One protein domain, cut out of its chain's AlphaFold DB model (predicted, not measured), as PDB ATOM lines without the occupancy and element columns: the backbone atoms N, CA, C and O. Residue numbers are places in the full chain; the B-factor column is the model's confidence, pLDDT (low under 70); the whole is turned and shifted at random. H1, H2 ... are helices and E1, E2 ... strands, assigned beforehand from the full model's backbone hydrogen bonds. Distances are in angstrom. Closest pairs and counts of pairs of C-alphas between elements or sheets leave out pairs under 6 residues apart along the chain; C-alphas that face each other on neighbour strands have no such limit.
ATOM      1  N   PHE A   3      44.460 -20.417 -10.076       91.75
ATOM      2  CA  PHE A   3      43.990 -19.683  -8.908       91.75
ATOM      3  C   PHE A   3      42.467 -19.783  -8.831       91.75
ATOM      4  O   PHE A   3      41.790 -19.834  -9.858       91.75
ATOM      5  N   MET A   4      41.938 -19.836  -7.614       90.69
ATOM      6  CA  MET A   4      40.505 -19.826  -7.345       90.69
ATOM      7  C   MET A   4      40.211 -18.780  -6.278       90.69
ATOM      8  O   MET A   4      40.924 -18.694  -5.278       90.69
ATOM      9  N   VAL A   5      39.160 -17.998  -6.509       93.50
ATOM     10  CA  VAL A   5      38.681 -16.970  -5.590       93.50
ATOM     11  C   VAL A   5      37.178 -17.120  -5.443       93.50
ATOM     12  O   VAL A   5      36.477 -17.232  -6.444       93.50
ATOM     13  N   PHE A   6      36.716 -17.134  -4.201       94.81
ATOM     14  CA  PHE A   6      35.308 -17.218  -3.823       94.81
ATOM     15  C   PHE A   6      35.148 -16.689  -2.402       94.81
ATOM     16  O   PHE A   6      36.137 -16.494  -1.697       94.81
ATOM     17  N   ASP A   7      33.915 -16.487  -1.957       95.81
ATOM     18  CA  ASP A   7      33.651 -16.011  -0.600       95.81
ATOM     19  C   ASP A   7      33.180 -17.145   0.324       95.81
ATOM     20  O   ASP A   7      32.567 -18.127  -0.103       95.81
ATOM     21  N   VAL A   8      33.395 -16.991   1.633       95.44
ATOM     22  CA  VAL A   8      32.906 -17.906   2.682       95.44
ATOM     23  C   VAL A   8      31.401 -18.131   2.554       95.44
ATOM     24  O   VAL A   8      30.921 -19.239   2.789       95.44
ATOM     25  N   LYS A   9      30.648 -17.107   2.135       96.00
ATOM     26  CA  LYS A   9      29.216 -17.243   1.866       96.00
ATOM     27  C   LYS A   9      28.945 -18.268   0.766       96.00
ATOM     28  O   LYS A   9      28.113 -19.144   0.966       96.00
ATOM     29  N   GLU A  10      29.655 -18.193  -0.356       94.25
ATOM     30  CA  GLU A  10      29.498 -19.145  -1.461       94.25
ATOM     31  C   GLU A  10      29.888 -20.559  -1.029       94.25
ATOM     32  O   GLU A  10      29.174 -21.517  -1.320       94.25
ATOM     33  N   PHE A  11      30.972 -20.684  -0.260       90.94
ATOM     34  CA  PHE A  11      31.408 -21.960   0.301       90.94
ATOM     35  C   PHE A  11      30.333 -22.601   1.190       90.94
ATOM     36  O   PHE A  11      29.978 -23.764   1.002       90.94
ATOM     37  N   VAL A  12      29.775 -21.836   2.131       92.81
ATOM     38  CA  VAL A  12      28.705 -22.310   3.019       92.81
ATOM     39  C   VAL A  12      27.435 -22.615   2.225       92.81
ATOM     40  O   VAL A  12      26.837 -23.664   2.444       92.81
ATOM     41  N   ASP A  13      27.047 -21.769   1.268       93.12
ATOM     42  CA  ASP A  13      25.869 -21.990   0.421       93.12
ATOM     43  C   ASP A  13      25.992 -23.300  -0.383       93.12
ATOM     44  O   ASP A  13      25.010 -24.028  -0.533       93.12
ATOM     45  N   ILE A  14      27.192 -23.639  -0.876       90.56
ATOM     46  CA  ILE A  14      27.460 -24.927  -1.532       90.56
ATOM     47  C   ILE A  14      27.319 -26.076  -0.532       90.56
ATOM     48  O   ILE A  14      26.646 -27.058  -0.839       90.56
ATOM     49  N   LEU A  15      27.909 -25.971   0.661       87.62
ATOM     50  CA  LEU A  15      27.807 -27.025   1.675       87.62
ATOM     51  C   LEU A  15      26.352 -27.290   2.067       87.62
ATOM     52  O   LEU A  15      25.921 -28.437   2.048       87.62
ATOM     53  N   LEU A  16      25.579 -26.239   2.347       89.88
ATOM     54  CA  LEU A  16      24.176 -26.343   2.764       89.88
ATOM     55  C   LEU A  16      23.266 -26.955   1.690       89.88
ATOM     56  O   LEU A  16      22.237 -27.525   2.033       89.88
ATOM     57  N   LYS A  17      23.636 -26.873   0.407       90.88
ATOM     58  CA  LYS A  17      22.921 -27.556  -0.686       90.88
ATOM     59  C   LYS A  17      23.208 -29.055  -0.763       90.88
ATOM     60  O   LYS A  17      22.454 -29.772  -1.408       90.88
ATOM     61  N   ASN A  18      24.306 -29.509  -0.161       88.62
ATOM     62  CA  ASN A  18      24.801 -30.881  -0.272       88.62
ATOM     63  C   ASN A  18      24.717 -31.665   1.048       88.62
ATOM     64  O   ASN A  18      25.176 -32.805   1.101       88.62
ATOM     65  N   VAL A  19      24.166 -31.074   2.113       86.25
ATOM     66  CA  VAL A  19      24.008 -31.734   3.415       86.25
ATOM     67  C   VAL A  19      22.573 -31.626   3.906       86.25
ATOM     68  O   VAL A  19      21.951 -30.568   3.806       86.25
ATOM     69  N   ASP A  20      22.077 -32.701   4.511       87.94
ATOM     70  CA  ASP A  20      20.813 -32.661   5.237       87.94
ATOM     71  C   ASP A  20      20.999 -31.867   6.530       87.94
ATOM     72  O   ASP A  20      21.705 -32.279   7.458       87.94
ATOM     73  N   ILE A  21      20.376 -30.692   6.579       85.94
ATOM     74  CA  ILE A  21      20.423 -29.821   7.748       85.94
ATOM     75  C   ILE A  21      19.495 -30.410   8.820       85.94
ATOM     76  O   ILE A  21      18.299 -30.554   8.571       85.94
ATOM     77  N   PRO A  22      19.998 -30.715  10.031       85.94
ATOM     78  CA  PRO A  22      19.154 -31.238  11.095       85.94
ATOM     79  C   PRO A  22      18.048 -30.250  11.477       85.94
ATOM     80  O   PRO A  22      18.318 -29.058  11.623       85.94
ATOM     81  N   ASP A  23      16.849 -30.750  11.785       87.31
ATOM     82  CA  ASP A  23      15.684 -29.928  12.157       87.31
ATOM     83  C   ASP A  23      15.929 -28.980  13.336       87.31
ATOM     84  O   ASP A  23      15.213 -27.992  13.504       87.31
ATOM     85  N   VAL A  24      16.917 -29.270  14.183       89.19
ATOM     86  CA  VAL A  24      17.287 -28.415  15.315       89.19
ATOM     87  C   VAL A  24      17.953 -27.107  14.865       89.19
ATOM     88  O   VAL A  24      17.959 -26.133  15.612       89.19
ATOM     89  N   VAL A  25      18.495 -27.044  13.647       90.69
ATOM     90  CA  VAL A  25      19.067 -25.822  13.079       90.69
ATOM     91  C   VAL A  25      17.930 -24.944  12.560       90.69
ATOM     92  O   VAL A  25      17.161 -25.321  11.683       90.69
ATOM     93  N   LYS A  26      17.817 -23.741  13.118       93.00
ATOM     94  CA  LYS A  26      16.824 -22.738  12.722       93.00
ATOM     95  C   LYS A  26      17.289 -21.929  11.517       93.00
ATOM     96  O   LYS A  26      16.484 -21.606  10.651       93.00
ATOM     97  N   LYS A  27      18.566 -21.534  11.504       93.88
ATOM     98  CA  LYS A  27      19.151 -20.696  10.451       93.88
ATOM     99  C   LYS A  27      20.673 -20.787  10.467       93.88
ATOM    100  O   LYS A  27      21.266 -20.925  11.533       93.88
ATOM    101  N   VAL A  28      21.286 -20.624   9.301       95.56
ATOM    102  CA  VAL A  28      22.723 -20.376   9.142       95.56
ATOM    103  C   VAL A  28      22.880 -18.983   8.535       95.56
ATOM    104  O   VAL A  28      22.203 -18.647   7.566       95.56
ATOM    105  N   GLU A  29      23.712 -18.145   9.142       96.88
ATOM    106  CA  GLU A  29      24.020 -16.795   8.672       96.88
ATOM    107  C   GLU A  29      25.522 -16.670   8.454       96.88
ATOM    108  O   GLU A  29      26.310 -17.144   9.270       96.88
ATOM    109  N   VAL A  30      25.908 -16.016   7.364       96.81
ATOM    110  CA  VAL A  30      27.307 -15.739   7.044       96.81
ATOM    111  C   VAL A  30      27.500 -14.233   6.998       96.81
ATOM    112  O   VAL A  30      26.762 -13.535   6.303       96.81
ATOM    113  N   ASN A  31      28.489 -13.743   7.736       97.06
ATOM    114  CA  ASN A  31      28.924 -12.358   7.715       97.06
ATOM    115  C   ASN A  31      30.445 -12.333   7.581       97.06
ATOM    116  O   ASN A  31      31.153 -12.644   8.538       97.06
ATOM    117  N   LYS A  32      30.941 -11.966   6.398       96.38
ATOM    118  CA  LYS A  32      32.370 -12.020   6.071       96.38
ATOM    119  C   LYS A  32      32.938 -13.419   6.339       96.38
ATOM    120  O   LYS A  32      32.426 -14.397   5.800       96.38
ATOM    121  N   ASN A  33      33.969 -13.531   7.174       96.44
ATOM    122  CA  ASN A  33      34.579 -14.800   7.551       96.44
ATOM    123  C   ASN A  33      33.918 -15.479   8.764       96.44
ATOM    124  O   ASN A  33      34.403 -16.507   9.238       96.44
ATOM    125  N   GLU A  34      32.821 -14.925   9.276       97.50
ATOM    126  CA  GLU A  34      32.084 -15.474  10.407       97.50
ATOM    127  C   GLU A  34      30.830 -16.215   9.940       97.50
ATOM    128  O   GLU A  34      30.021 -15.703   9.166       97.50
ATOM    129  N   VAL A  35      30.635 -17.419  10.469       96.94
ATOM    130  CA  VAL A  35      29.448 -18.244  10.248       96.94
ATOM    131  C   VAL A  35      28.741 -18.424  11.582       96.94
ATOM    132  O   VAL A  35      29.339 -18.852  12.566       96.94
ATOM    133  N   THR A  36      27.455 -18.097  11.633       96.38
ATOM    134  CA  THR A  36      26.621 -18.244  12.827       96.38
ATOM    135  C   THR A  36      25.502 -19.235  12.553       96.38
ATOM    136  O   THR A  36      24.662 -19.020  11.681       96.38
ATOM    137  N   VAL A  37      25.464 -20.312  13.330       93.62
ATOM    138  CA  VAL A  37      24.407 -21.324  13.283       93.62
ATOM    139  C   VAL A  37      23.470 -21.101  14.465       93.62
ATOM    140  O   VAL A  37      23.878 -21.191  15.625       93.62
ATOM    141  N   LYS A  38      22.206 -20.792  14.173       93.75
ATOM    142  CA  LYS A  38      21.144 -20.611  15.166       93.75
ATOM    143  C   LYS A  38      20.456 -21.944  15.402       93.75
ATOM    144  O   LYS A  38      19.909 -22.532  14.471       93.75
ATOM    145  N   ILE A  39      20.463 -22.401  16.644       91.06
ATOM    146  CA  ILE A  39      19.862 -23.658  17.083       91.06
ATOM    147  C   ILE A  39      18.550 -23.350  17.799       91.06
ATOM    148  O   ILE A  39      18.509 -22.474  18.665       91.06
ATOM    149  N   LYS A  40      17.479 -24.060  17.426       90.00
ATOM    150  CA  LYS A  40      16.147 -23.918  18.022       90.00
ATOM    151  C   LYS A  40      16.227 -24.084  19.548       90.00
ATOM    152  O   LYS A  40      16.977 -24.942  20.022       90.00
ATOM    153  N   PRO A  41      15.443 -23.309  20.317       87.44
ATOM    154  CA  PRO A  41      15.283 -23.583  21.737       87.44
ATOM    155  C   PRO A  41      14.669 -24.973  21.926       87.44
ATOM    156  O   PRO A  41      13.875 -25.442  21.108       87.44
ATOM    157  N   THR A  42      15.025 -25.622  23.025       80.75
ATOM    158  CA  THR A  42      14.383 -26.859  23.482       80.75
ATOM    159  C   THR A  42      13.712 -26.591  24.821       80.75
ATOM    160  O   THR A  42      13.904 -25.534  25.415       80.75
ATOM    161  N   THR A  43      12.951 -27.549  25.344       77.00
ATOM    162  CA  THR A  43      12.263 -27.412  26.639       77.00
ATOM    163  C   THR A  43      13.208 -27.059  27.798       77.00
ATOM    164  O   THR A  43      12.764 -26.523  28.805       77.00
ATOM    165  N   ILE A  44      14.506 -27.361  27.660       73.75
ATOM    166  CA  ILE A  44      15.519 -27.231  28.719       73.75
ATOM    167  C   ILE A  44      16.568 -26.156  28.386       73.75
ATOM    168  O   ILE A  44      17.232 -25.646  29.286       73.75
ATOM    169  N   LEU A  45      16.735 -25.785  27.110       75.94
ATOM    170  CA  LEU A  45      17.778 -24.850  26.679       75.94
ATOM    171  C   LEU A  45      17.196 -23.694  25.858       75.94
ATOM    172  O   LEU A  45      16.417 -23.950  24.934       75.94
ATOM    173  N   PRO A  46      17.607 -22.441  26.137       86.31
ATOM    174  CA  PRO A  46      17.229 -21.300  25.314       86.31
ATOM    175  C   PRO A  46      17.805 -21.432  23.898       86.31
ATOM    176  O   PRO A  46      18.562 -22.352  23.596       86.31
ATOM    177  N   GLU A  47      17.454 -20.499  23.016       89.44
ATOM    178  CA  GLU A  47      18.046 -20.432  21.680       89.44
ATOM    179  C   GLU A  47      19.576 -20.290  21.780       89.44
ATOM    180  O   GLU A  47      20.091 -19.453  22.527       89.44
ATOM    181  N   ILE A  48      20.306 -21.126  21.039       89.69
ATOM    182  CA  ILE A  48      21.772 -21.155  21.069       89.69
ATOM    183  C   ILE A  48      22.315 -20.641  19.744       89.69
ATOM    184  O   ILE A  48      21.925 -21.089  18.668       89.69
ATOM    185  N   TYR A  49      23.287 -19.747  19.848       91.50
ATOM    186  CA  TYR A  49      24.088 -19.264  18.737       91.50
ATOM    187  C   TYR A  49      25.446 -19.957  18.806       91.50
ATOM    188  O   TYR A  49      26.140 -19.869  19.824       91.50
ATOM    189  N   LEU A  50      25.795 -20.686  17.747       92.44
ATOM    190  CA  LEU A  50      27.118 -21.269  17.560       92.44
ATOM    191  C   LEU A  50      27.844 -20.441  16.507       92.44
ATOM    192  O   LEU A  50      27.465 -20.459  15.336       92.44
ATOM    193  N   LYS A  51      28.847 -19.684  16.945       94.69
ATOM    194  CA  LYS A  51      29.651 -18.830  16.080       94.69
ATOM    195  C   LYS A  51      30.963 -19.525  15.728       94.69
ATOM    196  O   LYS A  51      31.620 -20.106  16.593       94.69
ATOM    197  N   PHE A  52      31.320 -19.435  14.456       96.31
ATOM    198  CA  PHE A  52      32.536 -19.980  13.880       96.31
ATOM    199  C   PHE A  52      33.246 -18.889  13.086       96.31
ATOM    200  O   PHE A  52      32.598 -18.159  12.339       96.31
ATOM    201  N   THR A  53      34.564 -18.797  13.213       97.06
ATOM    202  CA  THR A  53      35.378 -17.880  12.404       97.06
ATOM    203  C   THR A  53      36.287 -18.695  11.507       97.06
ATOM    204  O   THR A  53      37.072 -19.507  11.990       97.06
ATOM    205  N   ILE A  54      36.179 -18.488  10.200       96.44
ATOM    206  CA  ILE A  54      37.007 -19.160   9.207       96.44
ATOM    207  C   ILE A  54      38.229 -18.286   8.939       96.44
ATOM    208  O   ILE A  54      38.124 -17.111   8.598       96.44
ATOM    209  N   THR A  55      39.406 -18.862   9.116       95.94
ATOM    210  CA  THR A  55      40.689 -18.231   8.818       95.94
ATOM    211  C   THR A  55      41.589 -19.219   8.084       95.94
ATOM    212  O   THR A  55      41.236 -20.384   7.886       95.94
ATOM    213  N   SER A  56      42.757 -18.764   7.657       93.50
ATOM    214  CA  SER A  56      43.790 -19.619   7.084       93.50
ATOM    215  C   SER A  56      44.719 -20.186   8.154       93.50
ATOM    216  O   SER A  56      45.104 -19.503   9.103       93.50
ATOM    217  N   VAL A  57      45.160 -21.422   7.947       90.25
ATOM    218  CA  VAL A  57      46.340 -22.023   8.586       90.25
ATOM    219  C   VAL A  57      47.243 -22.526   7.470       90.25
ATOM    220  O   VAL A  57      46.710 -23.053   6.510       90.25
ATOM    221  N   GLN A  58      48.570 -22.375   7.566       81.50
ATOM    222  CA  GLN A  58      49.574 -22.781   6.554       81.50
ATOM    223  C   GLN A  58      49.031 -23.012   5.120       81.50
ATOM    224  O   GLN A  58      49.042 -22.090   4.315       81.50
ATOM    225  N   ASN A  59      48.538 -24.224   4.821       83.25
ATOM    226  CA  ASN A  59      47.956 -24.619   3.529       83.25
ATOM    227  C   ASN A  59      46.523 -25.170   3.659       83.25
ATOM    228  O   ASN A  59      46.188 -26.215   3.096       83.25
ATOM    229  N   GLY A  60      45.687 -24.527   4.463       91.50
ATOM    230  CA  GLY A  60      44.339 -24.982   4.753       91.50
ATOM    231  C   GLY A  60      43.486 -23.967   5.497       91.50
ATOM    232  O   GLY A  60      43.836 -22.798   5.658       91.50
ATOM    233  N   PHE A  61      42.341 -24.450   5.954       93.94
ATOM    234  CA  PHE A  61      41.359 -23.679   6.697       93.94
ATOM    235  C   PHE A  61      41.467 -23.989   8.182       93.94
ATOM    236  O   PHE A  61      41.663 -25.140   8.568       93.94
ATOM    237  N   SER A  62      41.280 -22.969   9.008       95.75
ATOM    238  CA  SER A  62      41.070 -23.096  10.443       95.75
ATOM    239  C   SER A  62      39.708 -22.503  10.778       95.75
ATOM    240  O   SER A  62      39.447 -21.331  10.516       95.75
ATOM    241  N   ILE A  63      38.820 -23.334  11.312       96.31
ATOM    242  CA  ILE A  63      37.479 -22.953  11.744       96.31
ATOM    243  C   ILE A  63      37.524 -22.834  13.263       96.31
ATOM    244  O   ILE A  63      37.463 -23.838  13.975       96.31
ATOM    245  N   LEU A  64      37.669 -21.608  13.750       96.88
ATOM    246  CA  LEU A  64      37.734 -21.291  15.172       96.88
ATOM    247  C   LEU A  64      36.341 -21.365  15.791       96.88
ATOM    248  O   LEU A  64      35.372 -20.872  15.212       96.88
ATOM    249  N   PHE A  65      36.247 -21.962  16.974       95.81
ATOM    250  CA  PHE A  65      35.010 -22.048  17.739       95.81
ATOM    251  C   PHE A  65      34.858 -20.826  18.645       95.81
ATOM    252  O   PHE A  65      35.843 -20.324  19.186       95.81
ATOM    253  N   ASP A  66      33.619 -20.397  18.887       92.56
ATOM    254  CA  ASP A  66      33.317 -19.477  19.987       92.56
ATOM    255  C   ASP A  66      33.891 -20.037  21.307       92.56
ATOM    256  O   ASP A  66      33.477 -21.126  21.727       92.56
ATOM    257  N   PRO A  67      34.804 -19.322  21.995       90.69
ATOM    258  CA  PRO A  67      35.427 -19.799  23.227       90.69
ATOM    259  C   PRO A  67      34.412 -20.236  24.285       90.69
ATOM    260  O   PRO A  67      34.625 -21.253  24.950       90.69
ATOM    261  N   SER A  68      33.278 -19.534  24.387       91.25
ATOM    262  CA  SER A  68      32.222 -19.816  25.366       91.25
ATOM    263  C   SER A  68      31.475 -21.126  25.094       91.25
ATOM    264  O   SER A  68      30.853 -21.688  25.996       91.25
ATOM    265  N   LYS A  69      31.538 -21.635  23.855       90.69
ATOM    266  CA  LYS A  69      30.876 -22.872  23.406       90.69
ATOM    267  C   LYS A  69      31.849 -23.928  22.881       90.69
ATOM    268  O   LYS A  69      31.406 -25.008  22.495       90.69
ATOM    269  N   SER A  70      33.150 -23.650  22.907       92.19
ATOM    270  CA  SER A  70      34.220 -24.493  22.360       92.19
ATOM    271  C   SER A  70      34.144 -25.942  22.841       92.19
ATOM    272  O   SER A  70      34.135 -26.860  22.028       92.19
ATOM    273  N   LEU A  71      33.974 -26.162  24.150       89.25
ATOM    274  CA  LEU A  71      33.866 -27.503  24.738       89.25
ATOM    275  C   LEU A  71      32.654 -28.287  24.222       89.25
ATOM    276  O   LEU A  71      32.767 -29.482  23.953       89.25
ATOM    277  N   ILE A  72      31.508 -27.618  24.077       86.81
ATOM    278  CA  ILE A  72      30.279 -28.233  23.566       86.81
ATOM    279  C   ILE A  72      30.493 -28.633  22.104       86.81
ATOM    280  O   ILE A  72      30.284 -29.791  21.745       86.81
ATOM    281  N   ILE A  73      30.979 -27.700  21.281       89.88
ATOM    282  CA  ILE A  73      31.269 -27.920  19.857       89.88
ATOM    283  C   ILE A  73      32.271 -29.070  19.682       89.88
ATOM    284  O   ILE A  73      32.010 -30.008  18.927       89.88
ATOM    285  N   TYR A  74      33.381 -29.046  20.425       91.88
ATOM    286  CA  TYR A  74      34.391 -30.099  20.403       91.88
ATOM    287  C   TYR A  74      33.805 -31.457  20.784       91.88
ATOM    288  O   TYR A  74      34.038 -32.429  20.074       91.88
ATOM    289  N   GLY A  75      33.025 -31.539  21.866       89.38
ATOM    290  CA  GLY A  75      32.405 -32.789  22.305       89.38
ATOM    291  C   GLY A  75      31.526 -33.418  21.220       89.38
ATOM    292  O   GLY A  75      31.647 -34.616  20.947       89.38
ATOM    293  N   PHE A  76      30.706 -32.604  20.545       84.88
ATOM    294  CA  PHE A  76      29.877 -33.054  19.423       84.88
ATOM    295  C   PHE A  76      30.713 -33.545  18.235       84.88
ATOM    296  O   PHE A  76      30.497 -34.658  17.745       84.88
ATOM    297  N   LEU A  77      31.684 -32.745  17.781       88.81
ATOM    298  CA  LEU A  77      32.518 -33.082  16.625       88.81
ATOM    299  C   LEU A  77      33.418 -34.287  16.901       88.81
ATOM    300  O   LEU A  77      33.563 -35.152  16.043       88.81
ATOM    301  N   PHE A  78      33.978 -34.395  18.103       88.88
ATOM    302  CA  PHE A  78      34.855 -35.495  18.492       88.88
ATOM    303  C   PHE A  78      34.125 -36.835  18.465       88.88
ATOM    304  O   PHE A  78      34.672 -37.820  17.974       88.88
ATOM    305  N   GLY A  79      32.875 -36.879  18.939       82.75
ATOM    306  CA  GLY A  79      32.048 -38.086  18.880       82.75
ATOM    307  C   GLY A  79      31.744 -38.541  17.449       82.75
ATOM    308  O   GLY A  79      31.685 -39.745  17.190       82.75
ATOM    309  N   LYS A  80      31.585 -37.596  16.514       81.38
ATOM    310  CA  LYS A  80      31.348 -37.872  15.090       81.38
ATOM    311  C   LYS A  80      32.635 -38.283  14.367       81.38
ATOM    312  O   LYS A  80      32.696 -39.376  13.814       81.38
ATOM    313  N   LEU A  81      33.686 -37.471  14.460       82.88
ATOM    314  CA  LEU A  81      34.968 -37.685  13.777       82.88
ATOM    315  C   LEU A  81      35.771 -38.870  14.334       82.88
ATOM    316  O   LEU A  81      36.625 -39.417  13.647       82.88
ATOM    317  N   LYS A  82      35.503 -39.338  15.561       76.31
ATOM    318  CA  LYS A  82      36.094 -40.597  16.046       76.31
ATOM    319  C   LYS A  82      35.663 -41.816  15.235       76.31
ATOM    320  O   LYS A  82      36.425 -42.778  15.163       76.31
ATOM    321  N   LYS A  83      34.443 -41.802  14.691       64.88
ATOM    322  CA  LYS A  83      33.904 -42.921  13.906       64.88
ATOM    323  C   LYS A  83      34.447 -42.917  12.482       64.88
ATOM    324  O   LYS A  83      34.652 -43.978  11.907       64.88
ATOM    325  N   GLU A  84      34.728 -41.731  11.959       66.25
ATOM    326  CA  GLU A  84      35.174 -41.505  10.593       66.25
ATOM    327  C   GLU A  84      36.522 -40.786  10.647       66.25
ATOM    328  O   GLU A  84      36.592 -39.568  10.798       66.25
ATOM    329  N   LYS A  85      37.623 -41.543  10.563       70.12
ATOM    330  CA  LYS A  85      38.942 -40.932  10.368       70.12
ATOM    331  C   LYS A  85      38.982 -40.324   8.967       70.12
ATOM    332  O   LYS A  85      39.284 -41.023   8.006       70.12
ATOM    333  N   VAL A  86      38.674 -39.035   8.865       80.38
ATOM    334  CA  VAL A  86      38.755 -38.296   7.604       80.38
ATOM    335  C   VAL A  86      40.157 -37.720   7.451       80.38
ATOM    336  O   VAL A  86      40.600 -36.888   8.247       80.38
ATOM    337  N   GLU A  87      40.880 -38.185   6.437       84.44
ATOM    338  CA  GLU A  87      42.212 -37.678   6.128       84.44
ATOM    339  C   GLU A  87      42.155 -36.180   5.797       84.44
ATOM    340  O   GLU A  87      41.264 -35.713   5.098       84.44
ATOM    341  N   GLY A  88      43.095 -35.397   6.329       86.81
ATOM    342  CA  GLY A  88      43.112 -33.951   6.114       86.81
ATOM    343  C   GLY A  88      42.193 -33.141   7.024       86.81
ATOM    344  O   GLY A  88      42.252 -31.921   6.946       86.81
ATOM    345  N   ILE A  89      41.426 -33.766   7.920       91.00
ATOM    346  CA  ILE A  89      40.654 -33.068   8.955       91.00
ATOM    347  C   ILE A  89      41.287 -33.324  10.326       91.00
ATOM    348  O   ILE A  89      41.548 -34.467  10.701       91.00
ATOM    349  N   GLN A  90      41.540 -32.261  11.088       91.50
ATOM    350  CA  GLN A  90      42.098 -32.331  12.438       91.50
ATOM    351  C   GLN A  90      41.249 -31.516  13.410       91.50
ATOM    352  O   GLN A  90      41.038 -30.322  13.223       91.50
ATOM    353  N   LEU A  91      40.759 -32.166  14.465       93.44
ATOM    354  CA  LEU A  91      39.929 -31.525  15.481       93.44
ATOM    355  C   LEU A  91      40.748 -31.199  16.734       93.44
ATOM    356  O   LEU A  91      41.279 -32.095  17.392       93.44
ATOM    357  N   PHE A  92      40.749 -29.924  17.111       93.38
ATOM    358  CA  PHE A  92      41.278 -29.400  18.366       93.38
ATOM    359  C   PHE A  92      40.128 -28.916  19.259       93.38
ATOM    360  O   PHE A  92      38.988 -28.792  18.816       93.38
ATOM    361  N   LYS A  93      40.410 -28.644  20.539       93.88
ATOM    362  CA  LYS A  93      39.380 -28.220  21.510       93.88
ATOM    363  C   LYS A  93      38.714 -26.889  21.149       93.88
ATOM    364  O   LYS A  93      37.575 -26.652  21.527       93.88
ATOM    365  N   ASP A  94      39.443 -26.033  20.456       95.38
ATOM    366  CA  ASP A  94      39.114 -24.648  20.136       95.38
ATOM    367  C   ASP A  94      38.881 -24.414  18.637       95.38
ATOM    368  O   ASP A  94      38.413 -23.342  18.259       95.38
ATOM    369  N   ARG A  95      39.210 -25.388  17.779       95.62
ATOM    370  CA  ARG A  95      39.125 -25.235  16.324       95.62
ATOM    371  C   ARG A  95      39.090 -26.556  15.565       95.62
ATOM    372  O   ARG A  95      39.508 -27.599  16.066       95.62
ATOM    373  N   LEU A  96      38.658 -26.483  14.312       94.69
ATOM    374  CA  LEU A  96      38.782 -27.546  13.317       94.69
ATOM    375  C   LEU A  96      39.723 -27.082  12.202       94.69
ATOM    376  O   LEU A  96      39.481 -26.045  11.592       94.69
ATOM    377  N   GLU A  97      40.768 -27.849  11.916       94.88
ATOM    378  CA  GLU A  97      41.668 -27.600  10.791       94.88
ATOM    379  C   GLU A  97      41.345 -28.545   9.631       94.88
ATOM    380  O   GLU A  97      41.126 -29.745   9.819       94.88
ATOM    381  N   ILE A  98      41.307 -27.992   8.420       91.94
ATOM    382  CA  ILE A  98      41.036 -28.718   7.182       91.94
ATOM    383  C   ILE A  98      42.186 -28.442   6.223       91.94
ATOM    384  O   ILE A  98      42.447 -27.292   5.879       91.94
ATOM    385  N   HIS A  99      42.854 -29.493   5.760       91.62
ATOM    386  CA  HIS A  99      43.975 -29.443   4.828       91.62
ATOM    387  C   HIS A  99      43.531 -29.975   3.462       91.62
ATOM    388  O   HIS A  99      43.559 -31.192   3.241       91.62
ATOM    389  N   PRO A 100      43.154 -29.099   2.514       88.38
ATOM    390  CA  PRO A 100      42.563 -29.539   1.260       88.38
ATOM    391  C   PRO A 100      43.528 -30.377   0.415       88.38
ATOM    392  O   PRO A 100      43.079 -31.305  -0.240       88.38
ATOM    393  N   GLN A 101      44.851 -30.166   0.504       88.94
ATOM    394  CA  GLN A 101      45.830 -31.034  -0.175       88.94
ATOM    395  C   GLN A 101      45.652 -32.512   0.199       88.94
ATOM    396  O   GLN A 101      45.712 -33.384  -0.662       88.94
ATOM    397  N   LYS A 102      45.438 -32.797   1.488       87.56
ATOM    398  CA  LYS A 102      45.280 -34.168   1.987       87.56
ATOM    399  C   LYS A 102      43.947 -34.771   1.543       87.56
ATOM    400  O   LYS A 102      43.912 -35.938   1.184       87.56
ATOM    401  N   LEU A 103      42.887 -33.963   1.494       83.50
ATOM    402  CA  LEU A 103      41.579 -34.377   0.974       83.50
ATOM    403  C   LEU A 103      41.615 -34.657  -0.537       83.50
ATOM    404  O   LEU A 103      41.003 -35.612  -1.010       83.50
ATOM    405  N   LEU A 104      42.341 -33.834  -1.296       81.38
ATOM    406  CA  LEU A 104      42.452 -33.958  -2.748       81.38
ATOM    407  C   LEU A 104      43.341 -35.125  -3.162       81.38
ATOM    408  O   LEU A 104      42.999 -35.796  -4.126       81.38
ATOM    409  N   ASN A 105      44.420 -35.428  -2.432       75.12
ATOM    410  CA  ASN A 105      45.311 -36.551  -2.756       75.12
ATOM    411  C   ASN A 105      44.590 -37.908  -2.832       75.12
ATOM    412  O   ASN A 105      45.063 -38.809  -3.523       75.12
ATOM    413  N   VAL A 106      43.444 -38.048  -2.161       68.00
ATOM    414  CA  VAL A 106      42.598 -39.246  -2.236       68.00
ATOM    415  C   VAL A 106      41.938 -39.391  -3.617       68.00
ATOM    416  O   VAL A 106      41.776 -40.508  -4.099       68.00
ATOM    417  N   ASN A 107      41.599 -38.278  -4.282       68.12
ATOM    418  CA  ASN A 107      40.706 -38.260  -5.450       68.12
ATOM    419  C   ASN A 107      41.306 -37.634  -6.725       68.12
ATOM    420  O   ASN A 107      40.864 -37.945  -7.826       68.12
ATOM    421  N   LEU A 108      42.290 -36.741  -6.604       73.44
ATOM    422  CA  LEU A 108      42.833 -35.920  -7.686       73.44
ATOM    423  C   LEU A 108      44.365 -35.917  -7.617       73.44
ATOM    424  O   LEU A 108      44.978 -35.150  -6.875       73.44
ATOM    425  N   LYS A 109      44.990 -36.797  -8.406       75.38
ATOM    426  CA  LYS A 109      46.450 -36.845  -8.566       75.38
ATOM    427  C   LYS A 109      46.928 -35.682  -9.442       75.38
ATOM    428  O   LYS A 109      46.234 -35.292 -10.374       75.38
ATOM    429  N   GLY A 110      48.115 -35.156  -9.143       80.25
ATOM    430  CA  GLY A 110      48.761 -34.089  -9.919       80.25
ATOM    431  C   GLY A 110      48.368 -32.666  -9.516       80.25
ATOM    432  O   GLY A 110      48.992 -31.729  -9.987       80.25
ATOM    433  N   VAL A 111      47.392 -32.467  -8.620       86.62
ATOM    434  CA  VAL A 111      47.061 -31.126  -8.102       86.62
ATOM    435  C   VAL A 111      47.824 -30.850  -6.809       86.62
ATOM    436  O   VAL A 111      47.686 -31.567  -5.815       86.62
ATOM    437  N   LYS A 112      48.588 -29.759  -6.798       89.31
ATOM    438  CA  LYS A 112      49.320 -29.277  -5.627       89.31
ATOM    439  C   LYS A 112      48.841 -27.887  -5.227       89.31
ATOM    440  O   LYS A 112      48.994 -26.924  -5.973       89.31
ATOM    441  N   ILE A 113      48.284 -27.785  -4.028       89.69
ATOM    442  CA  ILE A 113      47.909 -26.540  -3.367       89.69
ATOM    443  C   ILE A 113      49.161 -25.907  -2.775       89.69
ATOM    444  O   ILE A 113      49.847 -26.484  -1.934       89.69
ATOM    445  N   ASN A 114      49.423 -24.684  -3.215       89.38
ATOM    446  CA  ASN A 114      50.563 -23.885  -2.792       89.38
ATOM    447  C   ASN A 114      50.191 -22.894  -1.687       89.38
ATOM    448  O   ASN A 114      51.054 -22.519  -0.900       89.38
ATOM    449  N   LYS A 115      48.934 -22.433  -1.656       90.94
ATOM    450  CA  LYS A 115      48.455 -21.456  -0.675       90.94
ATOM    451  C   LYS A 115      46.940 -21.542  -0.517       90.94
ATOM    452  O   LYS A 115      46.239 -21.689  -1.516       90.94
ATOM    453  N   VAL A 116      46.470 -21.403   0.720       93.19
ATOM    454  CA  VAL A 116      45.067 -21.138   1.065       93.19
ATOM    455  C   VAL A 116      45.056 -19.925   1.987       93.19
ATOM    456  O   VAL A 116      45.704 -19.948   3.031       93.19
ATOM    457  N   GLU A 117      44.348 -18.872   1.603       94.62
ATOM    458  CA  GLU A 117      44.209 -17.651   2.397       94.62
ATOM    459  C   GLU A 117      42.733 -17.318   2.589       94.62
ATOM    460  O   GLU A 117      41.941 -17.442   1.657       94.62
ATOM    461  N   VAL A 118      42.368 -16.908   3.804       95.44
ATOM    462  CA  VAL A 118      41.033 -16.395   4.113       95.44
ATOM    463  C   VAL A 118      41.208 -15.060   4.806       95.44
ATOM    464  O   VAL A 118      41.817 -14.995   5.873       95.44
ATOM    465  N   ASN A 119      40.697 -13.996   4.198       94.62
ATOM    466  CA  ASN A 119      40.794 -12.666   4.783       94.62
ATOM    467  C   ASN A 119      39.604 -12.368   5.714       94.62
ATOM    468  O   ASN A 119      38.602 -13.084   5.751       94.62
ATOM    469  N   ASN A 120      39.698 -11.259   6.447       93.19
ATOM    470  CA  ASN A 120      38.650 -10.832   7.377       93.19
ATOM    471  C   ASN A 120      37.345 -10.403   6.691       93.19
ATOM    472  O   ASN A 120      36.328 -10.306   7.368       93.19
ATOM    473  N   ASP A 121      37.355 -10.148   5.381       95.44
ATOM    474  CA  ASP A 121      36.151  -9.858   4.597       95.44
ATOM    475  C   ASP A 121      35.444 -11.130   4.105       95.44
ATOM    476  O   ASP A 121      34.364 -11.048   3.528       95.44
ATOM    477  N   GLY A 122      35.993 -12.309   4.414       93.81
ATOM    478  CA  GLY A 122      35.424 -13.596   4.029       93.81
ATOM    479  C   GLY A 122      35.832 -14.057   2.639       93.81
ATOM    480  O   GLY A 122      35.294 -15.056   2.175       93.81
ATOM    481  N   LYS A 123      36.781 -13.384   1.989       96.75
ATOM    482  CA  LYS A 123      37.326 -13.817   0.706       96.75
ATOM    483  C   LYS A 123      38.300 -14.969   0.925       96.75
ATOM    484  O   LYS A 123      39.193 -14.872   1.769       96.75
ATOM    485  N   ILE A 124      38.133 -16.031   0.151       94.88
ATOM    486  CA  ILE A 124      38.987 -17.214   0.125       94.88
ATOM    487  C   ILE A 124      39.793 -17.201  -1.173       94.88
ATOM    488  O   ILE A 124      39.235 -17.081  -2.262       94.88
ATOM    489  N   GLU A 125      41.109 -17.362  -1.059       94.81
ATOM    490  CA  GLU A 125      42.026 -17.464  -2.193       94.81
ATOM    491  C   GLU A 125      42.804 -18.780  -2.116       94.81
ATOM    492  O   GLU A 125      43.453 -19.078  -1.110       94.81
ATOM    493  N   ILE A 126      42.748 -19.579  -3.184       92.94
ATOM    494  CA  ILE A 126      43.482 -20.844  -3.289       92.94
ATOM    495  C   ILE A 126      44.375 -20.809  -4.525       92.94
ATOM    496  O   ILE A 126      43.889 -20.717  -5.651       92.94
ATOM    497  N   ASN A 127      45.681 -20.962  -4.312       92.88
ATOM    498  CA  ASN A 127      46.661 -21.098  -5.386       92.88
ATOM    499  C   ASN A 127      47.066 -22.557  -5.531       92.88
ATOM    500  O   ASN A 127      47.460 -23.196  -4.551       92.88
ATOM    501  N   PHE A 128      47.043 -23.065  -6.760       91.50
ATOM    502  CA  PHE A 128      47.414 -24.444  -7.049       91.50
ATOM    503  C   PHE A 128      48.182 -24.573  -8.370       91.50
ATOM    504  O   PHE A 128      48.172 -23.692  -9.231       91.50
ATOM    505  N   CYS A 129      48.888 -25.679  -8.537       89.00
ATOM    506  CA  CYS A 129      49.463 -26.091  -9.809       89.00
ATOM    507  C   CYS A 129      49.022 -27.513 -10.146       89.00
ATOM    508  O   CYS A 129      48.661 -28.281  -9.255       89.00
ATOM    509  N   CYS A 130      49.020 -27.806 -11.442       82.94
ATOM    510  CA  CYS A 130      48.843 -29.148 -11.962       82.94
ATOM    511  C   CYS A 130      50.200 -29.591 -12.507       82.94
ATOM    512  O   CYS A 130      50.808 -28.816 -13.253       82.94
ATOM    513  N   ASP A 131      50.651 -30.768 -12.092       69.25
ATOM    514  CA  ASP A 131      51.788 -31.479 -12.680       69.25
ATOM    515  C   ASP A 131      51.348 -32.248 -13.935       69.25
ATOM    516  O   ASP A 131      50.221 -32.805 -13.926       69.25
TER     517      ASP A 131
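Overview. This is residues 3 to 131 of the 131 residues of an uncharacterized protein of Caldicellulosiruptor owensensis (strain ATCC 700167 / DSM 13100 / OL) (UniProt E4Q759). The domain is a long, strongly twisted and curled sheet of six strands, with H1 and H2 over one face, and a smaller sheet of three strands that meets it where E8 packs on E4 and E5. H1 reaches both sheets, and H3 packs on the small sheet along E8. The printed part has 129 residues, in the order E1 H1 E2 E3 E4 E5 H2 E6 E7 H3 E8 E9; both sheets are antiparallel, ordered E2 E3 E4 E5 E7 E6 and E1 E9 E8. The class is mixed, helices and strands. The whole is compact, with a radius of gyration of the C-alphas of 15.7 A, though elongated in outline, spanning 56 by 33 by 26 A.

Along the chain. Find C-alpha 3 at (43.990, -19.683, -8.908), where E1 begins; it runs to residue 7. H1 follows at residues 8 to 18, 15.6 A long. Next come E2, residues 25 to 31, 17.5 A, and E3, residues 34 to 39, 16.2 A. E4, residues 48 to 57, is the longest strand by residues at 27.6 A, starting from C-alpha 48 at (21.772, -21.155, 21.069). Then read E5, residues 60 to 65, H2, residues 70 to 81, 15.8 A, E6, residues 89 to 91, E7, residues 95 to 98, and H3, residues 100 to 105. E8, residues 111 to 118, 20.1 A, bends by 60 degrees at residue 114. E9, residues 123 to 130, 23.0 A, ends at C-alpha 130 at (48.843, -29.148, -11.962).

Arrangement. Start in the large sheet with E2 E3 E4 E5, a meander, each strand the antiparallel neighbour of the one before; look for N 29 and O 36 at 2.8 A, N 37 and O 50 at 2.8 A, and N 55 and O 62 at 2.8 A. E5, H2 and E6 form a split strand-helix-strand unit, two strands running the same way with E7 between them and a right-handed crossover. N 63 and O 96 are 2.8 A apart, N 90 and O 97 2.8 A. H1 and H2 on one face of this sheet make two layers, at heights over the sheet of 9.2 A and 8.0 A. In the small sheet, N 4 and O 126 are 2.9 A apart, N 117 and O 125 2.9 A. The closest C-alphas of E4 and E8, Thr 55 and Val 118, are 5.1 A apart. H3 is on the small sheet at a height of 9.0 A and only grazes the large one. In H1, H2 and H3 every O i to N i+4 pair is within hydrogen-bond range.

Size, cuts and confidence. The farthest C-alphas, those of Thr 43 and Asp 131, are 55.9 A apart. The printed part has no cut and no long link. Mean pLDDT of the printed part is 89.2; residues 83 to 84, 106 to 107 and 131 are under 70.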